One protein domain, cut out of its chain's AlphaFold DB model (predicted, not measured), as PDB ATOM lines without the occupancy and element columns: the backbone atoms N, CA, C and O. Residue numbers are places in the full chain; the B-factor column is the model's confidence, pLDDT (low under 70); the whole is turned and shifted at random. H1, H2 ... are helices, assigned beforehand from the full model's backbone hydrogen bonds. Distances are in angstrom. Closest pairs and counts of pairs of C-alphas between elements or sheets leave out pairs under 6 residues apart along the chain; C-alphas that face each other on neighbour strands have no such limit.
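Overview. This is residues 4 to 83 of the 86 residues of an uncharacterized protein of viral metagenome (UniProt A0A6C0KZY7). Two long helices, H1 and H2, cross as an X, and a long loop joins them beyond one end of the X, with residues 36 to 49 sticking out. Beyond the other end of H2, the short helices H3 and H4 fold the backbone back, and H4 packs on the first turns of H1, giving a long, thin figure of eight. The printed part has 80 residues with four named helices in the order H1, H2, H3, H4 and no named strand; the class is all helix. The whole is only just loose, close to extended, with a radius of gyration of the C-alphas of 17.3 A and spans of 56 by 26 by 14 A.

Arrangement. H1, residues 4 to 32, touches H2, residues 49 to 68, at a steep tilt of 59 degrees, opposite ways. The closest C-alphas of the two are those of Gly 22 and Thr 58, 5.1 A apart. H1 touches H2 with residues 17 to 29 alone, and H2 touches H1 with residues 54 to 62 alone. H3, residues 71 to 78, is close to H2 but not clearly touching it; their closest C-alphas, those of Cys 66 and Asn 72, are 5.6 A apart. H2 and H3 stand at a steep tilt of 65 degrees and run the same way. H4, residues 80 to 83, touches H1 at residues 4 to 10 alone, and the closest C-alphas are those of Leu 7 and Ala 80, 5.3 A apart. H1 and H3 are apart, as are H2 and H4. In H1 and H2 every O i to N i+4 pair is within hydrogen-bond range; in H3 it is 3 of 4, and H4 is too short for such a pair.

Along the chain. H1 begins at C-alpha 4 at (21.495, -7.112, -22.701) and runs 41.4 A to C-alpha 32 at (14.848, 32.187, -11.381). H2 covers Tyr 49 to Val 68 and measures 28.2 A from first to last C-alpha. H3, Leu 71 to Asn 78, measures 10.0 A, and H4, Ala 80 to Met 83, measures 5.5 A and ends at C-alpha 83 at (12.620, -11.047, -19.047).

Size, cuts and confidence. The two C-alphas farthest apart, those of Pro 39 and Met 83, are 56.4 A apart, while the first and last printed C-alphas, those of Cys 4 and Met 83, are 10.4 A apart. Without residues 36 to 49, which stand free, the body spans 48 by 23 by 15 A. The link from H1 to H2, 16 residues, is long; those from H2 to H3 and from H3 to H4 are tight. The printed part has no cut. The mean pLDDT of the printed part is 91.6, and no printed residue is under 70.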
ATOM      1  N   CYS A   4      20.491  -8.172 -22.752       91.94
ATOM      2  CA  CYS A   4      21.495  -7.112 -22.701       91.94
ATOM      3  C   CYS A   4      21.201  -5.991 -23.707       91.94
ATOM      4  O   CYS A   4      21.311  -4.818 -23.373       91.94
ATOM      5  N   ILE A   5      20.775  -6.340 -24.926       93.06
ATOM      6  CA  ILE A   5      20.454  -5.353 -25.968       93.06
ATOM      7  C   ILE A   5      19.252  -4.508 -25.540       93.06
ATOM      8  O   ILE A   5      19.277  -3.287 -25.665       93.06
ATOM      9  N   LYS A   6      18.209  -5.143 -24.997       92.00
ATOM     10  CA  LYS A   6      17.014  -4.431 -24.544       92.00
ATOM     11  C   LYS A   6      17.297  -3.519 -23.345       92.00
ATOM     12  O   LYS A   6      16.847  -2.379 -23.352       92.00
ATOM     13  N   LEU A   7      18.097  -3.980 -22.382       93.69
ATOM     14  CA  LEU A   7      18.533  -3.169 -21.243       93.69
ATOM     15  C   LEU A   7      19.302  -1.918 -21.695       93.69
ATOM     16  O   LEU A   7      19.050  -0.826 -21.195       93.69
ATOM     17  N   LEU A   8      20.214  -2.064 -22.662       95.62
ATOM     18  CA  LEU A   8      20.969  -0.930 -23.199       95.62
ATOM     19  C   LEU A   8      20.061   0.071 -23.926       95.62
ATOM     20  O   LEU A   8      20.222   1.275 -23.744       95.62
ATOM     21  N   ILE A   9      19.083  -0.406 -24.701       94.38
ATOM     22  CA  ILE A   9      18.098   0.463 -25.365       94.38
ATOM     23  C   ILE A   9      17.273   1.242 -24.332       94.38
ATOM     24  O   ILE A   9      17.083   2.446 -24.484       94.38
ATOM     25  N   GLU A  10      16.818   0.581 -23.267       93.31
ATOM     26  CA  GLU A  10      16.073   1.221 -22.175       93.31
ATOM     27  C   GLU A  10      16.910   2.290 -21.468       93.31
ATOM     28  O   GLU A  10      16.442   3.411 -21.278       93.31
ATOM     29  N   ALA A  11      18.169   1.982 -21.145       95.25
ATOM     30  CA  ALA A  11      19.081   2.932 -20.519       95.25
ATOM     31  C   ALA A  11      19.325   4.168 -21.402       95.25
ATOM     32  O   ALA A  11      19.307   5.294 -20.905       95.25
ATOM     33  N   VAL A  12      19.494   3.978 -22.715       97.25
ATOM     34  CA  VAL A  12      19.645   5.083 -23.675       97.25
ATOM     35  C   VAL A  12      18.371   5.927 -23.749       97.25
ATOM     36  O   VAL A  12      18.451   7.155 -23.716       97.25
ATOM     37  N   ALA A  13      17.194   5.297 -23.796       94.88
ATOM     38  CA  ALA A  13      15.915   6.004 -23.825       94.88
ATOM     39  C   ALA A  13      15.695   6.856 -22.561       94.88
ATOM     40  O   ALA A  13      15.336   8.031 -22.661       94.88
ATOM     41  N   VAL A  14      15.974   6.303 -21.376       95.62
ATOM     42  CA  VAL A  14      15.923   7.046 -20.103       95.62
ATOM     43  C   VAL A  14      16.958   8.172 -20.084       95.62
ATOM     44  O   VAL A  14      16.648   9.282 -19.651       95.62
ATOM     45  N   GLY A  15      18.161   7.925 -20.611       97.31
ATOM     46  CA  GLY A  15      19.215   8.931 -20.747       97.31
ATOM     47  C   GLY A  15      18.770  10.146 -21.565       97.31
ATOM     48  O   GLY A  15      18.942  11.278 -21.116       97.31
ATOM     49  N   PHE A  16      18.124   9.932 -22.715       98.06
ATOM     50  CA  PHE A  16      17.541  11.029 -23.495       98.06
ATOM     51  C   PHE A  16      16.459  11.787 -22.715       98.06
ATOM     52  O   PHE A  16      16.443  13.018 -22.740       98.06
ATOM     53  N   GLY A  17      15.602  11.078 -21.974       97.06
ATOM     54  CA  GLY A  17      14.604  11.700 -21.099       97.06
ATOM     55  C   GLY A  17      15.227  12.619 -20.041       97.06
ATOM     56  O   GLY A  17      14.771  13.749 -19.854       97.06
ATOM     57  N   LEU A  18      16.316  12.178 -19.409       97.81
ATOM     58  CA  LEU A  18      17.060  12.973 -18.432       97.81
ATOM     59  C   LEU A  18      17.779  14.174 -19.061       97.81
ATOM     60  O   LEU A  18      17.815  15.227 -18.436       97.81
ATOM     61  N   ILE A  19      18.308  14.064 -20.286       98.12
ATOM     62  CA  ILE A  19      18.908  15.208 -21.003       98.12
ATOM     63  C   ILE A  19      17.857  16.293 -21.256       98.12
ATOM     64  O   ILE A  19      18.118  17.476 -21.018       98.12
ATOM     65  N   ILE A  20      16.664  15.898 -21.710       97.88
ATOM     66  CA  ILE A  20      15.559  16.828 -21.971       97.88
ATOM     67  C   ILE A  20      15.124  17.490 -20.661       97.88
ATOM     68  O   ILE A  20      15.110  18.718 -20.575       97.88
ATOM     69  N   MET A  21      14.831  16.698 -19.624       98.06
ATOM     70  CA  MET A  21      14.407  17.235 -18.329       98.06
ATOM     71  C   MET A  21      15.488  18.126 -17.708       98.06
ATOM     72  O   MET A  21      15.192  19.229 -17.260       98.06
ATOM     73  N   GLY A  22      16.748  17.697 -17.737       97.81
ATOM     74  CA  GLY A  22      17.865  18.455 -17.182       97.81
ATOM     75  C   GLY A  22      18.072  19.793 -17.878       97.81
ATOM     76  O   GLY A  22      18.323  20.794 -17.213       97.81
ATOM     77  N   SER A  23      17.880  19.844 -19.197       97.81
ATOM     78  CA  SER A  23      17.936  21.097 -19.958       97.81
ATOM     79  C   SER A  23      16.807  22.052 -19.557       97.81
ATOM     80  O   SER A  23      17.052  23.240 -19.356       97.81
ATOM     81  N   LEU A  24      15.584  21.539 -19.375       97.75
ATOM     82  CA  LEU A  24      14.442  22.333 -18.909       97.75
ATOM     83  C   LEU A  24      14.667  22.869 -17.490       97.75
ATOM     84  O   LEU A  24      14.480  24.059 -17.243       97.75
ATOM     85  N   VAL A  25      15.116  22.018 -16.567       97.69
ATOM     86  CA  VAL A  25      15.402  22.421 -15.185       97.69
ATOM     87  C   VAL A  25      16.538  23.439 -15.137       97.69
ATOM     88  O   VAL A  25      16.415  24.440 -14.437       97.69
ATOM     89  N   ALA A  26      17.608  23.250 -15.912       95.62
ATOM     90  CA  ALA A  26      18.713  24.202 -15.983       95.62
ATOM     91  C   ALA A  26      18.264  25.580 -16.499       95.62
ATOM     92  O   ALA A  26      18.691  26.600 -15.958       95.62
ATOM     93  N   LEU A  27      17.375  25.619 -17.500       95.62
ATOM     94  CA  LEU A  27      16.774  26.865 -17.987       95.62
ATOM     95  C   LEU A  27      15.946  27.555 -16.896       95.62
ATOM     96  O   LEU A  27      16.109  28.754 -16.681       95.62
ATOM     97  N   LEU A  28      15.101  26.809 -16.178       95.19
ATOM     98  CA  LEU A  28      14.280  27.353 -15.092       95.19
ATOM     99  C   LEU A  28      15.145  27.879 -13.942       95.19
ATOM    100  O   LEU A  28      14.975  29.016 -13.513       95.19
ATOM    101  N   VAL A  29      16.110  27.086 -13.471       93.88
ATOM    102  CA  VAL A  29      17.034  27.499 -12.407       93.88
ATOM    103  C   VAL A  29      17.833  28.725 -12.845       93.88
ATOM    104  O   VAL A  29      17.928  29.683 -12.086       93.88
ATOM    105  N   GLY A  30      18.351  28.746 -14.076       90.69
ATOM    106  CA  GLY A  30      19.086  29.892 -14.613       90.69
ATOM    107  C   GLY A  30      18.244  31.166 -14.729       90.69
ATOM    108  O   GLY A  30      18.777  32.259 -14.548       90.69
ATOM    109  N   TYR A  31      16.943  31.034 -14.992       92.06
ATOM    110  CA  TYR A  31      16.012  32.160 -15.057       92.06
ATOM    111  C   TYR A  31      15.632  32.691 -13.665       92.06
ATOM    112  O   TYR A  31      15.619  33.900 -13.449       92.06
ATOM    113  N   PHE A  32      15.340  31.803 -12.710       91.62
ATOM    114  CA  PHE A  32      14.848  32.187 -11.381       91.62
ATOM    115  C   PHE A  32      15.945  32.443 -10.344       91.62
ATOM    116  O   PHE A  32      15.669  33.071  -9.323       91.62
ATOM    117  N   TYR A  33      17.174  31.979 -10.575       86.81
ATOM    118  CA  TYR A  33      18.296  32.159  -9.660       86.81
ATOM    119  C   TYR A  33      19.318  33.161 -10.225       86.81
ATOM    120  O   TYR A  33      20.306  32.765 -10.855       86.81
ATOM    121  N   PRO A  34      19.125  34.478 -10.013       80.62
ATOM    122  CA  PRO A  34      20.139  35.462 -10.357       80.62
ATOM    123  C   PRO A  34      21.383  35.240  -9.492       80.62
ATOM    124  O   PRO A  34      21.292  35.083  -8.274       80.62
ATOM    125  N   LYS A  35      22.564  35.226 -10.120       79.56
ATOM    126  CA  LYS A  35      23.829  34.999  -9.410       79.56
ATOM    127  C   LYS A  35      24.032  36.083  -8.342       79.56
ATOM    128  O   LYS A  35      24.124  37.258  -8.706       79.56
ATOM    129  N   PRO A  36      24.150  35.722  -7.053       80.00
ATOM    130  CA  PRO A  36      24.397  36.704  -6.011       80.00
ATOM    131  C   PRO A  36      25.801  37.301  -6.161       80.00
ATOM    132  O   PRO A  36      26.766  36.595  -6.472       80.00
ATOM    133  N   VAL A  37      25.929  38.606  -5.912       82.75
ATOM    134  CA  VAL A  37      27.235  39.272  -5.840       82.75
ATOM    135  C   VAL A  37      27.860  38.925  -4.491       82.75
ATOM    136  O   VAL A  37      27.480  39.470  -3.458       82.75
ATOM    137  N   LEU A  38      28.797  37.977  -4.497       82.75
ATOM    138  CA  LEU A  38      29.488  37.509  -3.297       82.75
ATOM    139  C   LEU A  38      30.899  38.117  -3.202       82.75
ATOM    140  O   LEU A  38      31.578  38.247  -4.227       82.75
ATOM    141  N   PRO A  39      31.390  38.437  -1.989       84.62
ATOM    142  CA  PRO A  39      32.797  38.758  -1.768       84.62
ATOM    143  C   PRO A  39      33.705  37.629  -2.271       84.62
ATOM    144  O   PRO A  39      33.341  36.453  -2.190       84.62
ATOM    145  N   LYS A  40      34.917  37.963  -2.736       81.12
ATOM    146  CA  LYS A  40      35.870  36.978  -3.290       81.12
ATOM    147  C   LYS A  40      36.157  35.806  -2.340       81.12
ATOM    148  O   LYS A  40      36.358  34.696  -2.815       81.12
ATOM    149  N   SER A  41      36.135  36.041  -1.026       82.62
ATOM    150  CA  SER A  41      36.314  35.010   0.007       82.62
ATOM    151  C   SER A  41      35.162  34.000   0.081       82.62
ATOM    152  O   SER A  41      35.392  32.847   0.428       82.62
ATOM    153  N   CYS A  42      33.936  34.406  -0.260       77.81
ATOM    154  CA  CYS A  42      32.743  33.556  -0.194       77.81
ATOM    155  C   CYS A  42      32.417  32.886  -1.537       77.81
ATOM    156  O   CYS A  42      31.721  31.874  -1.568       77.81
ATOM    157  N   ALA A  43      32.927  33.425  -2.650       73.94
ATOM    158  CA  ALA A  43      32.640  32.940  -4.001       73.94
ATOM    159  C   ALA A  43      33.105  31.490  -4.266       73.94
ATOM    160  O   ALA A  43      32.614  30.850  -5.193       73.94
ATOM    161  N   SER A  44      34.029  30.963  -3.461       78.12
ATOM    162  CA  SER A  44      34.540  29.589  -3.564       78.12
ATOM    163  C   SER A  44      33.954  28.614  -2.540       78.12
ATOM    164  O   SER A  44      34.329  27.446  -2.567       78.12
ATOM    165  N   TYR A  45      33.066  29.058  -1.642       79.88
ATOM    166  CA  TYR A  45      32.575  28.238  -0.524       79.88
ATOM    167  C   TYR A  45      31.801  26.994  -0.988       79.88
ATOM    168  O   TYR A  45      32.070  25.889  -0.530       79.88
ATOM    169  N   ASN A  46      30.893  27.155  -1.951       76.38
ATOM    170  CA  ASN A  46      30.344  26.040  -2.713       76.38
ATOM    171  C   ASN A  46      30.204  26.477  -4.172       76.38
ATOM    172  O   ASN A  46      29.372  27.315  -4.505       76.38
ATOM    173  N   LYS A  47      31.043  25.927  -5.050       81.69
ATOM    174  CA  LYS A  47      31.012  26.224  -6.489       81.69
ATOM    175  C   LYS A  47      29.938  25.417  -7.230       81.69
ATOM    176  O   LYS A  47      29.528  25.814  -8.318       81.69
ATOM    177  N   TYR A  48      29.497  24.296  -6.661       89.25
ATOM    178  CA  TYR A  48      28.679  23.294  -7.343       89.25
ATOM    179  C   TYR A  48      27.229  23.221  -6.851       89.25
ATOM    180  O   TYR A  48      26.447  22.519  -7.480       89.25
ATOM    181  N   TYR A  49      26.828  23.989  -5.830       89.31
ATOM    182  CA  TYR A  49      25.458  23.949  -5.286       89.31
ATOM    183  C   TYR A  49      24.363  24.076  -6.356       89.31
ATOM    184  O   TYR A  49      23.366  23.366  -6.297       89.31
ATOM    185  N   VAL A  50      24.546  24.945  -7.361       90.81
ATOM    186  CA  VAL A  50      23.568  25.106  -8.451       90.81
ATOM    187  C   VAL A  50      23.461  23.825  -9.273       90.81
ATOM    188  O   VAL A  50      22.360  23.411  -9.618       90.81
ATOM    189  N   MET A  51      24.591  23.180  -9.572       93.38
ATOM    190  CA  MET A  51      24.627  21.912 -10.302       93.38
ATOM    191  C   MET A  51      23.989  20.791  -9.478       93.38
ATOM    192  O   MET A  51      23.151  20.069 -10.004       93.38
ATOM    193  N   GLU A  52      24.343  20.667  -8.198       94.38
ATOM    194  CA  GLU A  52      23.785  19.666  -7.277       94.38
ATOM    195  C   GLU A  52      22.263  19.808  -7.168       94.38
ATOM    196  O   GLU A  52      21.525  18.837  -7.341       94.38
ATOM    197  N   PHE A  53      21.786  21.037  -6.973       94.31
ATOM    198  CA  PHE A  53      20.363  21.345  -6.910       94.31
ATOM    199  C   PHE A  53      19.647  21.079  -8.241       94.31
ATOM    200  O   PHE A  53      18.566  20.493  -8.260       94.31
ATOM    201  N   THR A  54      20.265  21.444  -9.367       96.25
ATOM    202  CA  THR A  54      19.720  21.182 -10.710       96.25
ATOM    203  C   THR A  54      19.619  19.681 -10.979       96.25
ATOM    204  O   THR A  54      18.599  19.223 -11.492       96.25
ATOM    205  N   LEU A  55      20.632  18.893 -10.607       97.06
ATOM    206  CA  LEU A  55      20.622  17.434 -10.751       97.06
ATOM    207  C   LEU A  55      19.541  16.791  -9.880       97.06
ATOM    208  O   LEU A  55      18.796  15.939 -10.368       97.06
ATOM    209  N   PHE A  56      19.412  17.235  -8.627       97.25
ATOM    210  CA  PHE A  56      18.349  16.788  -7.730       97.25
ATOM    211  C   PHE A  56      16.965  17.051  -8.333       97.25
ATOM    212  O   PHE A  56      16.168  16.123  -8.473       97.25
ATOM    213  N   LEU A  57      16.698  18.292  -8.754       97.69
ATOM    214  CA  LEU A  57      15.423  18.661  -9.366       97.69
ATOM    215  C   LEU A  57      15.163  17.900 -10.666       97.69
ATOM    216  O   LEU A  57      14.032  17.495 -10.909       97.69
ATOM    217  N   THR A  58      16.196  17.670 -11.476       98.31
ATOM    218  CA  THR A  58      16.082  16.882 -12.710       98.31
ATOM    219  C   THR A  58      15.580  15.477 -12.406       98.31
ATOM    220  O   THR A  58      14.585  15.051 -12.986       98.31
ATOM    221  N   GLY A  59      16.224  14.771 -11.470       97.56
ATOM    222  CA  GLY A  59      15.806  13.427 -11.075       97.56
ATOM    223  C   GLY A  59      14.416  13.411 -10.436       97.56
ATOM    224  O   GLY A  59      13.580  12.587 -10.800       97.56
ATOM    225  N   PHE A  60      14.147  14.356  -9.535       98.12
ATOM    226  CA  PHE A  60      12.867  14.484  -8.843       98.12
ATOM    227  C   PHE A  60      11.702  14.721  -9.816       98.12
ATOM    228  O   PHE A  60      10.720  13.979  -9.807       98.12
ATOM    229  N   LEU A  61      11.818  15.719 -10.694       98.25
ATOM    230  CA  LEU A  61      10.770  16.065 -11.655       98.25
ATOM    231  C   LEU A  61      10.613  15.000 -12.737       98.25
ATOM    232  O   LEU A  61       9.487  14.697 -13.124       98.25
ATOM    233  N   PHE A  62      11.711  14.397 -13.198       98.06
ATOM    234  CA  PHE A  62      11.642  13.275 -14.131       98.06
ATOM    235  C   PHE A  62      10.896  12.085 -13.515       98.06
ATOM    236  O   PHE A  62      10.041  11.498 -14.171       98.06
ATOM    237  N   HIS A  63      11.154  11.768 -12.242       96.88
ATOM    238  CA  HIS A  63      10.451  10.695 -11.543       96.88
ATOM    239  C   HIS A  63       8.945  10.968 -11.427       96.88
ATOM    240  O   HIS A  63       8.142  10.102 -11.773       96.88
ATOM    241  N   LEU A  64       8.558  12.181 -11.019       97.88
ATOM    242  CA  LEU A  64       7.148  12.575 -10.964       97.88
ATOM    243  C   LEU A  64       6.483  12.534 -12.342       97.88
ATOM    244  O   LEU A  64       5.356  12.061 -12.465       97.88
ATOM    245  N   LEU A  65       7.177  12.986 -13.389       96.94
ATOM    246  CA  LEU A  65       6.676  12.915 -14.759       96.94
ATOM    247  C   LEU A  65       6.418  11.464 -15.178       96.94
ATOM    248  O   LEU A  65       5.364  11.174 -15.743       96.94
ATOM    249  N   CYS A  66       7.347  10.550 -14.891       95.88
ATOM    250  CA  CYS A  66       7.189   9.130 -15.203       95.88
ATOM    251  C   CYS A  66       6.005   8.487 -14.466       95.88
ATOM    252  O   CYS A  66       5.341   7.615 -15.027       95.88
ATOM    253  N   GLU A  67       5.716   8.933 -13.243       95.94
ATOM    254  CA  GLU A  67       4.562   8.468 -12.472       95.94
ATOM    255  C   GLU A  67       3.247   8.994 -13.060       95.94
ATOM    256  O   GLU A  67       2.367   8.219 -13.428       95.94
ATOM    257  N   VAL A  68       3.136  10.312 -13.239       96.88
ATOM    258  CA  VAL A  68       1.899  10.968 -13.697       96.88
ATOM    259  C   VAL A  68       1.541  10.588 -15.139       96.88
ATOM    260  O   VAL A  68       0.366  10.498 -15.483       96.88
ATOM    261  N   SER A  69       2.537  10.335 -15.990       96.12
ATOM    262  CA  SER A  69       2.322   9.891 -17.377       96.12
ATOM    263  C   SER A  69       2.000   8.397 -17.513       96.12
ATOM    264  O   SER A  69       1.709   7.939 -18.618       96.12
ATOM    265  N   GLY A  70       2.080   7.616 -16.428       93.31
ATOM    266  CA  GLY A  70       1.919   6.160 -16.467       93.31
ATOM    267  C   GLY A  70       3.096   5.411 -17.107       93.31
ATOM    268  O   GLY A  70       3.016   4.193 -17.305       93.31
ATOM    269  N   LEU A  71       4.209   6.098 -17.407       93.25
ATOM    270  CA  LEU A  71       5.425   5.478 -17.945       93.25
ATOM    271  C   LEU A  71       5.996   4.431 -16.986       93.25
ATOM    272  O   LEU A  71       6.479   3.403 -17.454       93.25
ATOM    273  N   ASN A  72       5.887   4.633 -15.669       90.50
ATOM    274  CA  ASN A  72       6.310   3.636 -14.679       90.50
ATOM    275  C   ASN A  72       5.531   2.319 -14.820       90.50
ATOM    276  O   ASN A  72       6.129   1.241 -14.888       90.50
ATOM    277  N   SER A  73       4.201   2.387 -14.937       90.88
ATOM    278  CA  SER A  73       3.362   1.199 -15.137       90.88
ATOM    279  C   SER A  73       3.675   0.504 -16.462       90.88
ATOM    280  O   SER A  73       3.798  -0.721 -16.507       90.88
ATOM    281  N   TRP A  74       3.871   1.278 -17.536       90.25
ATOM    282  CA  TRP A  74       4.294   0.735 -18.826       90.25
ATOM    283  C   TRP A  74       5.665   0.051 -18.733       90.25
ATOM    284  O   TRP A  74       5.838  -1.064 -19.232       90.25
ATOM    285  N   TYR A  75       6.626   0.672 -18.049       89.94
ATOM    286  CA  TYR A  75       7.989   0.171 -17.903       89.94
ATOM    287  C   TYR A  75       8.030  -1.182 -17.181       89.94
ATOM    288  O   TYR A  75       8.731  -2.090 -17.618       89.94
ATOM    289  N   ILE A  76       7.223  -1.398 -16.140       88.62
ATOM    290  CA  ILE A  76       7.169  -2.691 -15.427       88.62
ATOM    291  C   ILE A  76       6.802  -3.850 -16.370       88.62
ATOM    292  O   ILE A  76       7.363  -4.943 -16.277       88.62
ATOM    293  N   VAL A  77       5.876  -3.621 -17.303       88.94
ATOM    294  CA  VAL A  77       5.366  -4.666 -18.207       88.94
ATOM    295  C   VAL A  77       6.255  -4.847 -19.440       88.94
ATOM    296  O   VAL A  77       6.254  -5.928 -20.039       88.94
ATOM    297  N   ASN A  78       7.014  -3.817 -19.812       88.62
ATOM    298  CA  ASN A  78       7.760  -3.771 -21.066       88.62
ATOM    299  C   ASN A  78       9.279  -3.751 -20.892       88.62
ATOM    300  O   ASN A  78       9.963  -3.917 -21.896       88.62
ATOM    301  N   SER A  79       9.811  -3.627 -19.676       90.06
ATOM    302  CA  SER A  79      11.255  -3.522 -19.426       90.06
ATOM    303  C   SER A  79      12.020  -4.838 -19.590       90.06
ATOM    304  O   SER A  79      11.452  -5.937 -19.664       90.06
ATOM    305  N   ALA A  80      13.347  -4.736 -19.614       89.00
ATOM    306  CA  ALA A  80      14.261  -5.859 -19.619       89.00
ATOM    307  C   ALA A  80      14.143  -6.699 -18.345       89.00
ATOM    308  O   ALA A  80      14.227  -7.923 -18.418       89.00
ATOM    309  N   ALA A  81      13.852  -6.065 -17.204       84.50
ATOM    310  CA  ALA A  81      13.686  -6.722 -15.907       84.50
ATOM    311  C   ALA A  81      12.545  -7.757 -15.879       84.50
ATOM    312  O   ALA A  81      12.578  -8.709 -15.101       84.50
ATOM    313  N   LYS A  82      11.541  -7.626 -16.753       85.38
ATOM    314  CA  LYS A  82      10.501  -8.653 -16.895       85.38
ATOM    315  C   LYS A  82      11.044  -9.955 -17.492       85.38
ATOM    316  O   LYS A  82      10.535 -11.022 -17.173       85.38
ATOM    317  N   MET A  83      12.065  -9.880 -18.348       81.69
ATOM    318  CA  MET A  83      12.620 -11.047 -19.047       81.69
ATOM    319  C   MET A  83      13.489 -11.933 -18.142       81.69
ATOM    320  O   MET A  83      13.806 -13.050 -18.529       81.69
TER     321      MET A  83